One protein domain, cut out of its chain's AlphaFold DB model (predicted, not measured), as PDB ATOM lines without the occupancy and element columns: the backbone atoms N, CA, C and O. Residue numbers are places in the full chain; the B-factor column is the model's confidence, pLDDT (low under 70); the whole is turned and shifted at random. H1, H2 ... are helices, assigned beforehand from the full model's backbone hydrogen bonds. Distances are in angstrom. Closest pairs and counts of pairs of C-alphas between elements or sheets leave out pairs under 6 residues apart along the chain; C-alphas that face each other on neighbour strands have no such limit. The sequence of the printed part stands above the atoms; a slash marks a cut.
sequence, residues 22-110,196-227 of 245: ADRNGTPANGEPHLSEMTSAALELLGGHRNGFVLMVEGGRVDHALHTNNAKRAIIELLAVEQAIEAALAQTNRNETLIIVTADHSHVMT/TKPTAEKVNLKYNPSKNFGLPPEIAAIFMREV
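What this domain is: This is residues 22 to 110 and 196 to 227 of the 245 residues of the protein "Alkaline phosphatase" of Notodromas monacha (UniProt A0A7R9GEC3). This is a flat, helix-and-loop model in which one long helix, H3, has two shorter ones packed along it, H2 beside its first part and H1 beside its later part. Long stretches without a named element, residues 92 to 110 and 196 to 217, run back and forth on one side of these helices, and H4 lies on that same side, at the end of residues 196 to 217, touching no helix; residues 25 to 31 stick out on the other side. The printed part has 121 residues with four named helices in the order H1, H2, H3, H4 and no named strand. The class is all helix, though named elements hold 49 of the 121 residues. The whole is only just compact, close to loose, with a radius of gyration of the C-alphas of 16.0 A, and the C-alphas span 41 by 36 by 18 A.

How they stand to each other: H1, residues 35 to 46, touches H3, residues 71 to 91, and the closest C-alphas, those of Ser 36 and Ala 84, are 3.9 A apart. H1 and H3 run the same way at a shallow tilt of 26 degrees. H2, residues 61 to 67, is apart from H1. H2 touches residues 71 to 78 of H3 alone, with the C-alphas of Val 62 and Ala 74 closest at 4.8 A. H2 and H3 run opposite ways at a shallow tilt of 24 degrees and form a helical hairpin. Residues 100 to 101 and 206 to 207 form a short antiparallel pairing, too short to be named strands. H4, residues 218 to 226, is apart from H1, H2 and H3. In H1, H2, H3 and H4 every O i to N i+4 pair is within hydrogen-bond range.

Where its parts are: H1 begins at C-alpha 35, at (-34.559, -35.311, 14.627), and measures 16.3 A from first to last C-alpha. H2 measures 9.8 A. H3, the longest helix with 21 residues, runs 30.5 A from C-alpha 71 at (-31.859, -53.814, 18.838) to C-alpha 91. H4 measures 11.8 A and ends at C-alpha 226, at (-59.051, -30.569, 16.001).

The domain as a whole: The two C-alphas farthest apart, those of Arg 50 and Thr 110, are 45.1 A apart. Residues 111 to 195 are not printed, and C-alphas 110 and 196 are 12.9 A apart across this cut. The link from H1 to H2 is long, with 14 residues; the link from H2 to H3 is tight, with 3. The mean pLDDT of the printed part is 72.9, and 41 residues are under 70, among them residues 25 to 30 and 196 to 227.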
ATOM      1  N   ALA A  22     -26.897 -43.955  16.243       85.75
ATOM      2  CA  ALA A  22     -25.822 -44.798  16.773       85.75
ATOM      3  C   ALA A  22     -24.522 -44.753  15.947       85.75
ATOM      4  O   ALA A  22     -23.455 -45.071  16.473       85.75
ATOM      5  N   ASP A  23     -24.617 -44.394  14.664       85.38
ATOM      6  CA  ASP A  23     -23.495 -44.354  13.725       85.38
ATOM      7  C   ASP A  23     -22.935 -42.924  13.562       85.38
ATOM      8  O   ASP A  23     -21.915 -42.715  12.899       85.38
ATOM      9  N   ARG A  24     -23.574 -41.918  14.181       78.00
ATOM     10  CA  ARG A  24     -23.101 -40.530  14.201       78.00
ATOM     11  C   ARG A  24     -22.055 -40.399  15.309       78.00
ATOM     12  O   ARG A  24     -22.369 -40.518  16.487       78.00
ATOM     13  N   ASN A  25     -20.794 -40.146  14.954       62.06
ATOM     14  CA  ASN A  25     -19.677 -39.965  15.901       62.06
ATOM     15  C   ASN A  25     -19.795 -38.664  16.740       62.06
ATOM     16  O   ASN A  25     -18.931 -37.790  16.660       62.06
ATOM     17  N   GLY A  26     -20.865 -38.498  17.524       54.22
ATOM     18  CA  GLY A  26     -21.032 -37.439  18.535       54.22
ATOM     19  C   GLY A  26     -21.001 -35.994  18.018       54.22
ATOM     20  O   GLY A  26     -20.873 -35.055  18.794       54.22
ATOM     21  N   THR A  27     -21.085 -35.810  16.710       50.94
ATOM     22  CA  THR A  27     -21.200 -34.531  16.008       50.94
ATOM     23  C   THR A  27     -22.374 -34.675  15.037       50.94
ATOM     24  O   THR A  27     -22.766 -35.820  14.775       50.94
ATOM     25  N   PRO A  28     -22.920 -33.593  14.447       55.69
ATOM     26  CA  PRO A  28     -23.627 -33.694  13.172       55.69
ATOM     27  C   PRO A  28     -22.598 -34.168  12.137       55.69
ATOM     28  O   PRO A  28     -22.044 -33.404  11.347       55.69
ATOM     29  N   ALA A  29     -22.196 -35.430  12.261       48.50
ATOM     30  CA  ALA A  29     -21.079 -36.041  11.591       48.50
ATOM     31  C   ALA A  29     -21.556 -36.181  10.157       48.50
ATOM     32  O   ALA A  29     -22.366 -37.056   9.864       48.50
ATOM     33  N   ASN A  30     -21.097 -35.260   9.308       60.25
ATOM     34  CA  ASN A  30     -21.496 -35.049   7.910       60.25
ATOM     35  C   ASN A  30     -22.613 -34.012   7.661       60.25
ATOM     36  O   ASN A  30     -23.086 -33.912   6.534       60.25
ATOM     37  N   GLY A  31     -22.980 -33.188   8.651       73.25
ATOM     38  CA  GLY A  31     -23.920 -32.067   8.470       73.25
ATOM     39  C   GLY A  31     -25.405 -32.436   8.556       73.25
ATOM     40  O   GLY A  31     -26.256 -31.605   8.250       73.25
ATOM     41  N   GLU A  32     -25.718 -33.660   8.981       88.25
ATOM     42  CA  GLU A  32     -27.085 -34.095   9.256       88.25
ATOM     43  C   GLU A  32     -27.559 -33.599  10.632       88.25
ATOM     44  O   GLU A  32     -26.903 -33.916  11.627       88.25
ATOM     45  N   PRO A  33     -28.685 -32.866  10.719       92.00
ATOM     46  CA  PRO A  33     -29.276 -32.502  12.001       92.00
ATOM     47  C   PRO A  33     -29.874 -33.724  12.713       92.00
ATOM     48  O   PRO A  33     -30.279 -34.710  12.088       92.00
ATOM     49  N   HIS A  34     -29.975 -33.663  14.034       92.31
ATOM     50  CA  HIS A  34     -30.783 -34.601  14.811       92.31
ATOM     51  C   HIS A  34     -32.281 -34.383  14.544       92.31
ATOM     52  O   HIS A  34     -32.721 -33.291  14.168       92.31
ATOM     53  N   LEU A  35     -33.100 -35.414  14.778       94.62
ATOM     54  CA  LEU A  35     -34.559 -35.311  14.627       94.62
ATOM     55  C   LEU A  35     -35.156 -34.194  15.505       94.62
ATOM     56  O   LEU A  35     -36.060 -33.471  15.081       94.62
ATOM     57  N   SER A  36     -34.612 -34.007  16.709       95.19
ATOM     58  CA  SER A  36     -34.985 -32.940  17.643       95.19
ATOM     59  C   SER A  36     -34.637 -31.537  17.127       95.19
ATOM     60  O   SER A  36     -35.422 -30.600  17.304       95.19
ATOM     61  N   GLU A  37     -33.510 -31.385  16.430       95.25
ATOM     62  CA  GLU A  37     -33.100 -30.120  15.810       95.25
ATOM     63  C   GLU A  37     -34.007 -29.768  14.627       95.25
ATOM     64  O   GLU A  37     -34.486 -28.638  14.536       95.25
ATOM     65  N   MET A  38     -34.323 -30.745  13.766       96.25
ATOM     66  CA  MET A  38     -35.296 -30.556  12.682       96.25
ATOM     67  C   MET A  38     -36.682 -30.190  13.222       96.25
ATOM     68  O   MET A  38     -37.344 -29.304  12.682       96.25
ATOM     69  N   THR A  39     -37.101 -30.835  14.313       96.31
ATOM     70  CA  THR A  39     -38.374 -30.544  14.986       96.31
ATOM     71  C   THR A  39     -38.406 -29.113  15.515       96.31
ATOM     72  O   THR A  39     -39.369 -28.389  15.269       96.31
ATOM     73  N   SER A  40     -37.336 -28.676  16.182       96.69
ATOM     74  CA  SER A  40     -37.221 -27.309  16.707       96.69
ATOM     75  C   SER A  40     -37.243 -26.273  15.586       96.69
ATOM     76  O   SER A  40     -38.050 -25.349  15.616       96.69
ATOM     77  N   ALA A  41     -36.447 -26.477  14.533       95.06
ATOM     78  CA  ALA A  41     -36.424 -25.579  13.380       95.06
ATOM     79  C   ALA A  41     -37.797 -25.481  12.688       95.06
ATOM     80  O   ALA A  41     -38.230 -24.393  12.302       95.06
ATOM     81  N   ALA A  42     -38.517 -26.601  12.554       94.69
ATOM     82  CA  ALA A  42     -39.869 -26.597  12.006       94.69
ATOM     83  C   ALA A  42     -40.844 -25.803  12.892       94.69
ATOM     84  O   ALA A  42     -41.628 -25.008  12.373       94.69
ATOM     85  N   LEU A  43     -40.780 -25.970  14.215       94.00
ATOM     86  CA  LEU A  43     -41.627 -25.240  15.164       94.00
ATOM     87  C   LEU A  43     -41.326 -23.739  15.187       94.00
ATOM     88  O   LEU A  43     -42.262 -22.944  15.233       94.00
ATOM     89  N   GLU A  44     -40.061 -23.331  15.080       93.19
ATOM     90  CA  GLU A  44     -39.680 -21.918  14.966       93.19
ATOM     91  C   GLU A  44     -40.264 -21.265  13.706       93.19
ATOM     92  O   GLU A  44     -40.785 -20.147  13.753       93.19
ATOM     93  N   LEU A  45     -40.223 -21.976  12.576       90.81
ATOM     94  CA  LEU A  45     -40.789 -21.498  11.314       90.81
ATOM     95  C   LEU A  45     -42.323 -21.445  11.358       90.81
ATOM     96  O   LEU A  45     -42.924 -20.466  10.910       90.81
ATOM     97  N   LEU A  46     -42.964 -22.482  11.900       90.12
ATOM     98  CA  LEU A  46     -44.421 -22.631  11.908       90.12
ATOM     99  C   LEU A  46     -45.110 -21.817  13.016       90.12
ATOM    100  O   LEU A  46     -46.228 -21.337  12.818       90.12
ATOM    101  N   GLY A  47     -44.452 -21.598  14.156       84.81
ATOM    102  CA  GLY A  47     -45.025 -20.930  15.329       84.81
ATOM    103  C   GLY A  47     -45.419 -19.466  15.098       84.81
ATOM    104  O   GLY A  47     -46.271 -18.929  15.799       84.81
ATOM    105  N   GLY A  48     -44.862 -18.811  14.072       79.00
ATOM    106  CA  GLY A  48     -45.223 -17.441  13.690       79.00
ATOM    107  C   GLY A  48     -46.561 -17.301  12.944       79.00
ATOM    108  O   GLY A  48     -46.985 -16.177  12.643       79.00
ATOM    109  N   HIS A  49     -47.229 -18.408  12.599       81.38
ATOM    110  CA  HIS A  49     -48.443 -18.400  11.786       81.38
ATOM    111  C   HIS A  49     -49.717 -18.204  12.626       81.38
ATOM    112  O   HIS A  49     -50.074 -19.022  13.465       81.38
ATOM    113  N   ARG A  50     -50.479 -17.139  12.329       81.81
ATOM    114  CA  ARG A  50     -51.706 -16.770  13.074       81.81
ATOM    115  C   ARG A  50     -52.838 -17.804  13.041       81.81
ATOM    116  O   ARG A  50     -53.709 -17.742  13.895       81.81
ATOM    117  N   ASN A  51     -52.841 -18.706  12.062       85.62
ATOM    118  CA  ASN A  51     -53.886 -19.722  11.904       85.62
ATOM    119  C   ASN A  51     -53.475 -21.082  12.498       85.62
ATOM    120  O   ASN A  51     -54.138 -22.079  12.227       85.62
ATOM    121  N   GLY A  52     -52.376 -21.136  13.256       87.44
ATOM    122  CA  GLY A  52     -51.785 -22.390  13.714       87.44
ATOM    123  C   GLY A  52     -51.064 -23.143  12.595       87.44
ATOM    124  O   GLY A  52     -50.813 -22.602  11.511       87.44
ATOM    125  N   PHE A  53     -50.710 -24.394  12.875       88.12
ATOM    126  CA  PHE A  53     -49.987 -25.264  11.958       88.12
ATOM    127  C   PHE A  53     -50.335 -26.735  12.184       88.12
ATOM    128  O   PHE A  53     -50.860 -27.125  13.223       88.12
ATOM    129  N   VAL A  54     -49.982 -27.542  11.190       89.00
ATOM    130  CA  VAL A  54     -49.901 -28.996  11.279       89.00
ATOM    131  C   VAL A  54     -48.443 -29.371  11.079       89.00
ATOM    132  O   VAL A  54     -47.825 -28.923  10.114       89.00
ATOM    133  N   LEU A  55     -47.903 -30.179  11.989       89.00
ATOM    134  CA  LEU A  55     -46.550 -30.710  11.899       89.00
ATOM    135  C   LEU A  55     -46.591 -32.224  12.115       89.00
ATOM    136  O   LEU A  55     -47.163 -32.693  13.097       89.00
ATOM    137  N   MET A  56     -45.969 -32.966  11.201       92.75
ATOM    138  CA  MET A  56     -45.702 -34.395  11.338       92.75
ATOM    139  C   MET A  56     -44.192 -34.582  11.471       92.75
ATOM    140  O   MET A  56     -43.430 -34.054  10.664       92.75
ATOM    141  N   VAL A  57     -43.782 -35.318  12.498       92.31
ATOM    142  CA  VAL A  57     -42.388 -35.673  12.771       92.31
ATOM    143  C   VAL A  57     -42.310 -37.191  12.820       92.31
ATOM    144  O   VAL A  57     -43.116 -37.819  13.504       92.31
ATOM    145  N   GLU A  58     -41.358 -37.776  12.099       92.38
ATOM    146  CA  GLU A  58     -41.250 -39.224  11.941       92.38
ATOM    147  C   GLU A  58     -39.863 -39.729  12.350       92.38
ATOM    148  O   GLU A  58     -38.837 -39.268  11.850       92.38
ATOM    149  N   GLY A  59     -39.841 -40.724  13.237       89.62
ATOM    150  CA  GLY A  59     -38.649 -41.488  13.603       89.62
ATOM    151  C   GLY A  59     -38.418 -42.705  12.713       89.62
ATOM    152  O   GLY A  59     -38.262 -43.808  13.229       89.62
ATOM    153  N   GLY A  60     -38.416 -42.535  11.389       87.00
ATOM    154  CA  GLY A  60     -38.490 -43.657  10.436       87.00
ATOM    155  C   GLY A  60     -37.309 -44.642  10.487       87.00
ATOM    156  O   GLY A  60     -37.379 -45.750   9.971       87.00
ATOM    157  N   ARG A  61     -36.195 -44.284  11.136       91.81
ATOM    158  CA  ARG A  61     -35.041 -45.184  11.295       91.81
ATOM    159  C   ARG A  61     -35.260 -46.278  12.347       91.81
ATOM    160  O   ARG A  61     -34.533 -47.271  12.300       91.81
ATOM    161  N   VAL A  62     -36.253 -46.145  13.237       79.31
ATOM    162  CA  VAL A  62     -36.640 -47.218  14.175       79.31
ATOM    163  C   VAL A  62     -37.067 -48.465  13.395       79.31
ATOM    164  O   VAL A  62     -36.538 -49.546  13.644       79.31
ATOM    165  N   ASP A  63     -37.939 -48.293  12.401       81.06
ATOM    166  CA  ASP A  63     -38.394 -49.347  11.488       81.06
ATOM    167  C   ASP A  63     -37.218 -50.026  10.770       81.06
ATOM    168  O   ASP A  63     -36.998 -51.228  10.910       81.06
ATOM    169  N   HIS A  64     -36.354 -49.246  10.113       83.19
ATOM    170  CA  HIS A  64     -35.195 -49.800   9.410       83.19
ATOM    171  C   HIS A  64     -34.258 -50.602  10.324       83.19
ATOM    172  O   HIS A  64     -33.675 -51.605   9.909       83.19
ATOM    173  N   ALA A  65     -34.048 -50.146  11.562       77.44
ATOM    174  CA  ALA A  65     -33.235 -50.885  12.520       77.44
ATOM    175  C   ALA A  65     -33.894 -52.217  12.912       77.44
ATOM    176  O   ALA A  65     -33.204 -53.236  12.977       77.44
ATOM    177  N   LEU A  66     -35.214 -52.232  13.108       74.25
ATOM    178  CA  LEU A  66     -35.971 -53.438  13.446       74.25
ATOM    179  C   LEU A  66     -36.059 -54.419  12.270       74.25
ATOM    180  O   LEU A  66     -35.863 -55.611  12.478       74.25
ATOM    181  N   HIS A  67     -36.187 -53.944  11.030       78.38
ATOM    182  CA  HIS A  67     -36.094 -54.783   9.828       78.38
ATOM    183  C   HIS A  67     -34.742 -55.491   9.656       78.38
ATOM    184  O   HIS A  67     -34.659 -56.510   8.969       78.38
ATOM    185  N   THR A  68     -33.679 -54.962  10.268       76.69
ATOM    186  CA  THR A  68     -32.334 -55.565  10.261       76.69
ATOM    187  C   THR A  68     -32.009 -56.321  11.552       76.69
ATOM    188  O   THR A  68     -30.856 -56.700  11.754       76.69
ATOM    189  N   ASN A  69     -33.000 -56.536  12.425       75.56
ATOM    190  CA  ASN A  69     -32.856 -57.167  13.739       75.56
ATOM    191  C   ASN A  69     -31.779 -56.504  14.623       75.56
ATOM    192  O   ASN A  69     -31.112 -57.159  15.422       75.56
ATOM    193  N   ASN A  70     -31.590 -55.185  14.502       79.19
ATOM    194  CA  ASN A  70     -30.573 -54.448  15.246       79.19
ATOM    195  C   ASN A  70     -31.184 -53.687  16.438       79.19
ATOM    196  O   ASN A  70     -31.459 -52.487  16.349       79.19
ATOM    197  N   ALA A  71     -31.345 -54.378  17.576       77.12
ATOM    198  CA  ALA A  71     -31.859 -53.814  18.838       77.12
ATOM    199  C   ALA A  71     -31.167 -52.512  19.235       77.12
ATOM    200  O   ALA A  71     -31.817 -51.549  19.635       77.12
ATOM    201  N   LYS A  72     -29.832 -52.499  19.162       81.69
ATOM    202  CA  LYS A  72     -29.023 -51.369  19.615       81.69
ATOM    203  C   LYS A  72     -29.379 -50.112  18.832       81.69
ATOM    204  O   LYS A  72     -29.632 -49.077  19.440       81.69
ATOM    205  N   ARG A  73     -29.432 -50.209  17.501       83.56
ATOM    206  CA  ARG A  73     -29.846 -49.090  16.650       83.56
ATOM    207  C   ARG A  73     -31.301 -48.720  16.901       83.56
ATOM    208  O   ARG A  73     -31.559 -47.551  17.131       83.56
ATOM    209  N   ALA A  74     -32.221 -49.683  16.958       79.75
ATOM    210  CA  ALA A  74     -33.644 -49.402  17.167       79.75
ATOM    211  C   ALA A  74     -33.910 -48.636  18.474       79.75
ATOM    212  O   ALA A  74     -34.653 -47.657  18.480       79.75
ATOM    213  N   ILE A  75     -33.256 -49.034  19.570       82.56
ATOM    214  CA  ILE A  75     -33.377 -48.361  20.869       82.56
ATOM    215  C   ILE A  75     -32.763 -46.957  20.824       82.56
ATOM    216  O   ILE A  75     -33.362 -46.023  21.346       82.56
ATOM    217  N   ILE A  76     -31.598 -46.783  20.193       84.62
ATOM    218  CA  ILE A  76     -30.967 -45.458  20.069       84.62
ATOM    219  C   ILE A  76     -31.813 -44.522  19.185       84.62
ATOM    220  O   ILE A  76     -31.985 -43.359  19.536       84.62
ATOM    221  N   GLU A  77     -32.408 -45.018  18.097       87.50
ATOM    222  CA  GLU A  77     -33.355 -44.247  17.275       87.50
ATOM    223  C   GLU A  77     -34.617 -43.865  18.056       87.50
ATOM    224  O   GLU A  77     -35.106 -42.743  17.946       87.50
ATOM    225  N   LEU A  78     -35.128 -44.765  18.902       85.94
ATOM    226  CA  LEU A  78     -36.277 -44.467  19.754       85.94
ATOM    227  C   LEU A  78     -35.969 -43.342  20.758       85.94
ATOM    228  O   LEU A  78     -36.832 -42.502  21.007       85.94
ATOM    229  N   LEU A  79     -34.739 -43.270  21.280       87.56
ATOM    230  CA  LEU A  79     -34.299 -42.139  22.111       87.56
ATOM    231  C   LEU A  79     -34.287 -40.820  21.323       87.56
ATOM    232  O   LEU A  79     -34.615 -39.774  21.876       87.56
ATOM    233  N   ALA A  80     -33.961 -40.839  20.029       89.00
ATOM    234  CA  ALA A  80     -34.031 -39.637  19.197       89.00
ATOM    235  C   ALA A  80     -35.479 -39.180  18.942       89.00
ATOM    236  O   ALA A  80     -35.750 -37.977  18.904       89.00
ATOM    237  N   VAL A  81     -36.428 -40.119  18.844       88.44
ATOM    238  CA  VAL A  81     -37.869 -39.806  18.834       88.44
ATOM    239  C   VAL A  81     -38.301 -39.172  20.155       88.44
ATOM    240  O   VAL A  81     -39.007 -38.165  20.142       88.44
ATOM    241  N   GLU A  82     -37.850 -39.709  21.292       88.06
ATOM    242  CA  GLU A  82     -38.109 -39.119  22.612       88.06
ATOM    243  C   GLU A  82     -37.588 -37.677  22.693       88.06
ATOM    244  O   GLU A  82     -38.349 -36.777  23.046       88.06
ATOM    245  N   GLN A  83     -36.356 -37.418  22.249       91.69
ATOM    246  CA  GLN A  83     -35.790 -36.062  22.204       91.69
ATOM    247  C   GLN A  83     -36.586 -35.107  21.298       91.69
ATOM    248  O   GLN A  83     -36.726 -33.924  21.611       91.69
ATOM    249  N   ALA A  84     -37.127 -35.587  20.176       90.50
ATOM    250  CA  ALA A  84     -37.997 -34.782  19.320       90.50
ATOM    251  C   ALA A  84     -39.341 -34.457  19.994       90.50
ATOM    252  O   ALA A  84     -39.827 -33.327  19.896       90.50
ATOM    253  N   ILE A  85     -39.916 -35.409  20.737       87.75
ATOM    254  CA  ILE A  85     -41.120 -35.183  21.547       87.75
ATOM    255  C   ILE A  85     -40.837 -34.152  22.646       87.75
ATOM    256  O   ILE A  85     -41.635 -33.235  22.838       87.75
ATOM    257  N   GLU A  86     -39.705 -34.260  23.345       90.50
ATOM    258  CA  GLU A  86     -39.281 -33.285  24.356       90.50
ATOM    259  C   GLU A  86     -39.115 -31.884  23.760       90.50
ATOM    260  O   GLU A  86     -39.634 -30.914  24.319       90.50
ATOM    261  N   ALA A  87     -38.472 -31.773  22.593       92.12
ATOM    262  CA  ALA A  87     -38.325 -30.509  21.879       92.12
ATOM    263  C   ALA A  87     -39.687 -29.882  21.535       92.12
ATOM    264  O   ALA A  87     -39.876 -28.679  21.738       92.12
ATOM    265  N   ALA A  88     -40.649 -30.687  21.072       89.50
ATOM    266  CA  ALA A  88     -42.004 -30.229  20.784       89.50
ATOM    267  C   ALA A  88     -42.755 -29.791  22.050       89.50
ATOM    268  O   ALA A  88     -43.386 -28.733  22.059       89.50
ATOM    269  N   LEU A  89     -42.658 -30.559  23.137       87.31
ATOM    270  CA  LEU A  89     -43.276 -30.222  24.422       87.31
ATOM    271  C   LEU A  89     -42.701 -28.938  25.031       87.31
ATOM    272  O   LEU A  89     -43.438 -28.197  25.678       87.31
ATOM    273  N   ALA A  90     -41.412 -28.668  24.826       92.81
ATOM    274  CA  ALA A  90     -40.751 -27.464  25.323       92.81
ATOM    275  C   ALA A  90     -41.121 -26.196  24.533       92.81
ATOM    276  O   ALA A  90     -41.102 -25.101  25.092       92.81
ATOM    277  N   GLN A  91     -41.456 -26.331  23.246       94.12
ATOM    278  CA  GLN A  91     -41.690 -25.203  22.331       94.12
ATOM    279  C   GLN A  91     -43.167 -24.940  22.023       94.12
ATOM    280  O   GLN A  91     -43.486 -24.017  21.276       94.12
ATOM    281  N   THR A  92     -44.084 -25.725  22.593       87.81
ATOM    282  CA  THR A  92     -45.523 -25.588  22.345       87.81
ATOM    283  C   THR A  92     -46.313 -25.395  23.636       87.81
ATOM    284  O   THR A  92     -45.956 -25.882  24.709       87.81
ATOM    285  N   ASN A  93     -47.424 -24.662  23.544       85.50
ATOM    286  CA  ASN A  93     -48.346 -24.484  24.660       85.50
ATOM    287  C   ASN A  93     -49.347 -25.644  24.694       85.50
ATOM    288  O   ASN A  93     -50.211 -25.750  23.827       85.50
ATOM    289  N   ARG A  94     -49.290 -26.475  25.739       80.12
ATOM    290  CA  ARG A  94     -50.151 -27.663  25.905       80.12
ATOM    291  C   ARG A  94     -51.654 -27.362  25.985       80.12
ATOM    292  O   ARG A  94     -52.444 -28.289  25.855       80.12
ATOM    293  N   ASN A  95     -52.043 -26.109  26.229       81.50
ATOM    294  CA  ASN A  95     -53.450 -25.690  26.234       81.50
ATOM    295  C   ASN A  95     -53.980 -25.339  24.835       81.50
ATOM    296  O   ASN A  95     -55.188 -25.248  24.651       81.50
ATOM    297  N   GLU A  96     -53.086 -25.117  23.872       84.31
ATOM    298  CA  GLU A  96     -53.412 -24.666  22.510       84.31
ATOM    299  C   GLU A  96     -52.907 -25.641  21.443       84.31
ATOM    300  O   GLU A  96     -53.269 -25.533  20.277       84.31
ATOM    301  N   THR A  97     -52.041 -26.576  21.832       83.62
ATOM    302  CA  THR A  97     -51.385 -27.514  20.930       83.62
ATOM    303  C   THR A  97     -51.774 -28.926  21.282       83.62
ATOM    304  O   THR A  97     -51.585 -29.379  22.416       83.62
ATOM    305  N   LEU A  98     -52.241 -29.638  20.263       81.88
ATOM    306  CA  LEU A  98     -52.440 -31.058  20.358       81.88
ATOM    307  C   LEU A  98     -51.221 -31.840  19.851       81.88
ATOM    308  O   LEU A  98     -50.813 -31.677  18.706       81.88
ATOM    309  N   ILE A  99     -50.694 -32.744  20.682       80.19
ATOM    310  CA  ILE A  99     -49.616 -33.669  20.316       80.19
ATOM    311  C   ILE A  99     -50.141 -35.105  20.393       80.19
ATOM    312  O   ILE A  99     -50.647 -35.540  21.432       80.19
ATOM    313  N   ILE A 100     -49.993 -35.836  19.289       79.44
ATOM    314  CA  ILE A 100     -50.282 -37.268  19.183       79.44
ATOM    315  C   ILE A 100     -48.958 -37.985  18.942       79.44
ATOM    316  O   ILE A 100     -48.235 -37.643  18.010       79.44
ATOM    317  N   VAL A 101     -48.664 -38.991  19.763       79.44
ATOM    318  CA  VAL A 101     -47.525 -39.892  19.558       79.44
ATOM    319  C   VAL A 101     -48.064 -41.288  19.288       79.44
ATOM    320  O   VAL A 101     -48.869 -41.813  20.065       79.44
ATOM    321  N   THR A 102     -47.641 -41.869  18.171       79.38
ATOM    322  CA  THR A 102     -48.069 -43.191  17.720       79.38
ATOM    323  C   THR A 102     -46.997 -43.833  16.840       79.38
ATOM    324  O   THR A 102     -46.005 -43.188  16.503       79.38
ATOM    325  N   ALA A 103     -47.213 -45.095  16.488       73.81
ATOM    326  CA  ALA A 103     -46.475 -45.807  15.459       73.81
ATOM    327  C   ALA A 103     -47.452 -46.193  14.342       73.81
ATOM    328  O   ALA A 103     -48.658 -46.305  14.566       73.81
ATOM    329  N   ASP A 104     -46.947 -46.373  13.135       70.38
ATOM    330  CA  ASP A 104     -47.718 -46.860  11.995       70.38
ATOM    331  C   ASP A 104     -47.919 -48.384  12.059       70.38
ATOM    332  O   ASP A 104     -48.993 -48.881  11.711       70.38
ATOM    333  N   HIS A 105     -46.931 -49.113  12.584       73.56
ATOM    334  CA  HIS A 105     -47.020 -50.533  12.918       73.56
ATOM    335  C   HIS A 105     -46.010 -50.954  14.001       73.56
ATOM    336  O   HIS A 105     -45.203 -50.161  14.481       73.56
ATOM    337  N   SER A 106     -46.081 -52.224  14.415       68.31
ATOM    338  CA  SER A 106     -45.108 -52.843  15.323       68.31
ATOM    339  C   SER A 106     -44.165 -53.791  14.563       68.31
ATOM    340  O   SER A 106     -44.281 -53.983  13.348       68.31
ATOM    341  N   HIS A 107     -43.216 -54.367  15.297       73.75
ATOM    342  CA  HIS A 107     -42.291 -55.411  14.863       73.75
ATOM    343  C   HIS A 107     -42.343 -56.586  15.837       73.75
ATOM    344  O   HIS A 107     -42.887 -56.475  16.932       73.75
ATOM    345  N   VAL A 108     -41.749 -57.712  15.457       69.81
ATOM    346  CA  VAL A 108     -41.740 -58.941  16.263       69.81
ATOM    347  C   VAL A 108     -40.657 -58.928  17.358       69.81
ATOM    348  O   VAL A 108     -40.438 -59.925  18.045       69.81
ATOM    349  N   MET A 109     -40.016 -57.774  17.579       72.44
ATOM    350  CA  MET A 109     -39.065 -57.546  18.665       72.44
ATOM    351  C   MET A 109     -39.692 -57.868  20.025       72.44
ATOM    352  O   MET A 109     -40.676 -57.263  20.446       72.44
ATOM    353  N   THR A 110     -39.057 -58.787  20.748       67.06
ATOM    354  CA  THR A 110     -39.495 -59.235  22.071       67.06
ATOM    355  C   THR A 110     -38.353 -59.132  23.072       67.06
ATOM    356  O   THR A 110     -37.219 -59.505  22.781       67.06
ATOM    357  N   THR A 196     -38.978 -60.906   9.437       41.41
ATOM    358  CA  THR A 196     -38.729 -59.465   9.203       41.41
ATOM    359  C   THR A 196     -39.926 -58.667   8.639       41.41
ATOM    360  O   THR A 196     -39.738 -57.775   7.808       41.41
ATOM    361  N   LYS A 197     -41.172 -59.016   8.980       38.84
ATOM    362  CA  LYS A 197     -42.391 -58.389   8.451       38.84
ATOM    363  C   LYS A 197     -43.091 -57.567   9.541       38.84
ATOM    364  O   LYS A 197     -43.137 -58.019  10.683       38.84
ATOM    365  N   PRO A 198     -43.703 -56.422   9.183       41.25
ATOM    366  CA  PRO A 198     -44.546 -55.648  10.089       41.25
ATOM    367  C   PRO A 198     -45.597 -56.530  10.761       41.25
ATOM    368  O   PRO A 198     -46.204 -57.387  10.107       41.25
ATOM    369  N   THR A 199     -45.847 -56.309  12.050       43.12
ATOM    370  CA  THR A 199     -46.909 -57.017  12.773       43.12
ATOM    371  C   THR A 199     -48.147 -56.137  12.905       43.12
ATOM    372  O   THR A 199     -48.068 -54.921  13.071       43.12
ATOM    373  N   ALA A 200     -49.323 -56.765  12.866       44.25
ATOM    374  CA  ALA A 200     -50.612 -56.099  13.077       44.25
ATOM    375  C   ALA A 200     -50.933 -55.871  14.572       44.25
ATOM    376  O   ALA A 200     -52.105 -55.803  14.956       44.25
ATOM    377  N   GLU A 201     -49.919 -55.827  15.440       43.59
ATOM    378  CA  GLU A 201     -50.125 -55.616  16.870       43.59
ATOM    379  C   GLU A 201     -50.626 -54.191  17.144       43.59
ATOM    380  O   GLU A 201     -50.238 -53.229  16.481       43.59
ATOM    381  N   LYS A 202     -51.519 -54.046  18.130       43.12
ATOM    382  CA  LYS A 202     -52.031 -52.734  18.532       43.12
ATOM    383  C   LYS A 202     -50.913 -51.921  19.178       43.12
ATOM    384  O   LYS A 202     -50.474 -52.230  20.280       43.12
ATOM    385  N   VAL A 203     -50.516 -50.844  18.518       45.56
ATOM    386  CA  VAL A 203     -49.562 -49.870  19.052       45.56
ATOM    387  C   VAL A 203     -50.243 -48.908  20.029       45.56
ATOM    388  O   VAL A 203     -51.425 -48.580  19.900       45.56
ATOM    389  N   ASN A 204     -49.497 -48.461  21.040       47.41
ATOM    390  CA  ASN A 204     -50.009 -47.534  22.046       47.41
ATOM    391  C   ASN A 204     -50.147 -46.122  21.460       47.41
ATOM    392  O   ASN A 204     -49.187 -45.577  20.922       47.41
ATOM    393  N   LEU A 205     -51.314 -45.497  21.640       39.09
ATOM    394  CA  LEU A 205     -51.483 -44.056  21.463       39.09
ATOM    395  C   LEU A 205     -51.355 -43.362  22.816       39.09
ATOM    396  O   LEU A 205     -52.073 -43.707  23.759       39.09
ATOM    397  N   LYS A 206     -50.494 -42.347  22.907       47.69
ATOM    398  CA  LYS A 206     -50.540 -41.378  24.008       47.69
ATOM    399  C   LYS A 206     -50.975 -40.027  23.458       47.69
ATOM    400  O   LYS A 206     -50.427 -39.522  22.483       47.69
ATOM    401  N   TYR A 207     -51.991 -39.477  24.108       45.53
ATOM    402  CA  TYR A 207     -52.716 -38.281  23.710       45.53
ATOM    403  C   TYR A 207     -52.949 -37.433  24.964       45.53
ATOM    404  O   TYR A 207     -53.149 -37.989  26.045       45.53
ATOM    405  N   ASN A 208     -52.930 -36.104  24.842       45.38
ATOM    406  CA  ASN A 208     -53.274 -35.203  25.945       45.38
ATOM    407  C   ASN A 208     -54.594 -34.462  25.676       45.38
ATOM    408  O   ASN A 208     -54.554 -33.318  25.223       45.38
ATOM    409  N   PRO A 209     -55.756 -35.058  25.994       43.56
ATOM    410  CA  PRO A 209     -57.004 -34.331  26.121       43.56
ATOM    411  C   PRO A 209     -57.529 -34.384  27.554       43.56
ATOM    412  O   PRO A 209     -57.366 -35.345  28.303       43.56
ATOM    413  N   SER A 210     -58.341 -33.404  27.895       36.94
ATOM    414  CA  SER A 210     -59.214 -33.448  29.061       36.94
ATOM    415  C   SER A 210     -60.376 -34.464  28.941       36.94
ATOM    416  O   SER A 210     -61.248 -34.462  29.808       36.94
ATOM    417  N   LYS A 211     -60.423 -35.345  27.918       37.81
ATOM    418  CA  LYS A 211     -61.450 -36.401  27.746       37.81
ATOM    419  C   LYS A 211     -60.947 -37.642  26.989       37.81
ATOM    420  O   LYS A 211     -60.435 -37.528  25.881       37.81
ATOM    421  N   ASN A 212     -61.172 -38.824  27.569       32.91
ATOM    422  CA  ASN A 212     -60.835 -40.136  27.001       32.91
ATOM    423  C   ASN A 212     -61.741 -40.528  25.823       32.91
ATOM    424  O   ASN A 212     -62.955 -40.587  25.991       32.91
ATOM    425  N   PHE A 213     -61.135 -40.939  24.711       39.91
ATOM    426  CA  PHE A 213     -61.699 -41.885  23.744       39.91
ATOM    427  C   PHE A 213     -60.566 -42.814  23.297       39.91
ATOM    428  O   PHE A 213     -59.419 -42.380  23.195       39.91
ATOM    429  N   GLY A 214     -60.860 -44.094  23.094       42.06
ATOM    430  CA  GLY A 214     -59.920 -45.031  22.485       42.06
ATOM    431  C   GLY A 214     -60.465 -45.489  21.145       42.06
ATOM    432  O   GLY A 214     -61.653 -45.787  21.123       42.06
ATOM    433  N   LEU A 215     -59.598 -45.568  20.120       36.62
ATOM    434  CA  LEU A 215     -59.573 -46.512  18.976       36.62
ATOM    435  C   LEU A 215     -58.896 -45.908  17.705       36.62
ATOM    436  O   LEU A 215     -58.639 -44.704  17.651       36.62
ATOM    437  N   PRO A 216     -58.531 -46.746  16.699       51.62
ATOM    438  CA  PRO A 216     -58.084 -46.349  15.350       51.62
ATOM    439  C   PRO A 216     -59.290 -46.138  14.391       51.62
ATOM    440  O   PRO A 216     -60.428 -46.118  14.848       51.62
ATOM    441  N   PRO A 217     -59.099 -46.069  13.053       43.62
ATOM    442  CA  PRO A 217     -59.451 -44.965  12.104       43.62
ATOM    443  C   PRO A 217     -59.743 -43.553  12.631       43.62
ATOM    444  O   PRO A 217     -59.584 -42.565  11.914       43.62
ATOM    445  N   GLU A 218     -60.139 -43.441  13.885       54.19
ATOM    446  CA  GLU A 218     -60.503 -42.198  14.537       54.19
ATOM    447  C   GLU A 218     -59.314 -41.251  14.723       54.19
ATOM    448  O   GLU A 218     -59.546 -40.074  14.910       54.19
ATOM    449  N   ILE A 219     -58.052 -41.686  14.621       53.09
ATOM    450  CA  ILE A 219     -56.881 -40.802  14.812       53.09
ATOM    451  C   ILE A 219     -56.827 -39.717  13.737       53.09
ATOM    452  O   ILE A 219     -56.683 -38.540  14.057       53.09
ATOM    453  N   ALA A 220     -56.991 -40.099  12.466       48.09
ATOM    454  CA  ALA A 220     -57.079 -39.138  11.372       48.09
ATOM    455  C   ALA A 220     -58.332 -38.264  11.521       48.09
ATOM    456  O   ALA A 220     -58.274 -37.071  11.255       48.09
ATOM    457  N   ALA A 221     -59.442 -38.828  12.007       47.06
ATOM    458  CA  ALA A 221     -60.669 -38.076  12.261       47.06
ATOM    459  C   ALA A 221     -60.546 -37.103  13.452       47.06
ATOM    460  O   ALA A 221     -61.073 -36.002  13.380       47.06
ATOM    461  N   ILE A 222     -59.825 -37.462  14.518       56.34
ATOM    462  CA  ILE A 222     -59.483 -36.610  15.666       56.34
ATOM    463  C   ILE A 222     -58.571 -35.493  15.175       56.34
ATOM    464  O   ILE A 222     -58.854 -34.326  15.414       56.34
ATOM    465  N   PHE A 223     -57.532 -35.836  14.414       52.94
ATOM    466  CA  PHE A 223     -56.623 -34.863  13.827       52.94
ATOM    467  C   PHE A 223     -57.361 -33.857  12.927       52.94
ATOM    468  O   PHE A 223     -57.220 -32.652  13.100       52.94
ATOM    469  N   MET A 224     -58.216 -34.346  12.024       47.59
ATOM    470  CA  MET A 224     -59.038 -33.536  11.116       47.59
ATOM    471  C   MET A 224     -60.206 -32.812  11.803       47.59
ATOM    472  O   MET A 224     -60.804 -31.923  11.204       47.59
ATOM    473  N   ARG A 225     -60.575 -33.197  13.030       49.19
ATOM    474  CA  ARG A 225     -61.578 -32.500  13.848       49.19
ATOM    475  C   ARG A 225     -60.956 -31.347  14.629       49.19
ATOM    476  O   ARG A 225     -61.579 -30.297  14.748       49.19
ATOM    477  N   GLU A 226     -59.768 -31.560  15.187       50.44
ATOM    478  CA  GLU A 226     -59.051 -30.569  16.001       50.44
ATOM    479  C   GLU A 226     -58.370 -29.512  15.123       50.44
ATOM    480  O   GLU A 226     -58.341 -28.328  15.453       50.44
ATOM    481  N   VAL A 227     -57.891 -29.915  13.946       48.59
ATOM    482  CA  VAL A 227     -57.515 -28.992  12.878       48.59
ATOM    483  C   VAL A 227     -58.778 -28.726  12.071       48.59
ATOM    484  O   VAL A 227     -59.240 -29.620  11.378       48.59
TER     485      VAL A 227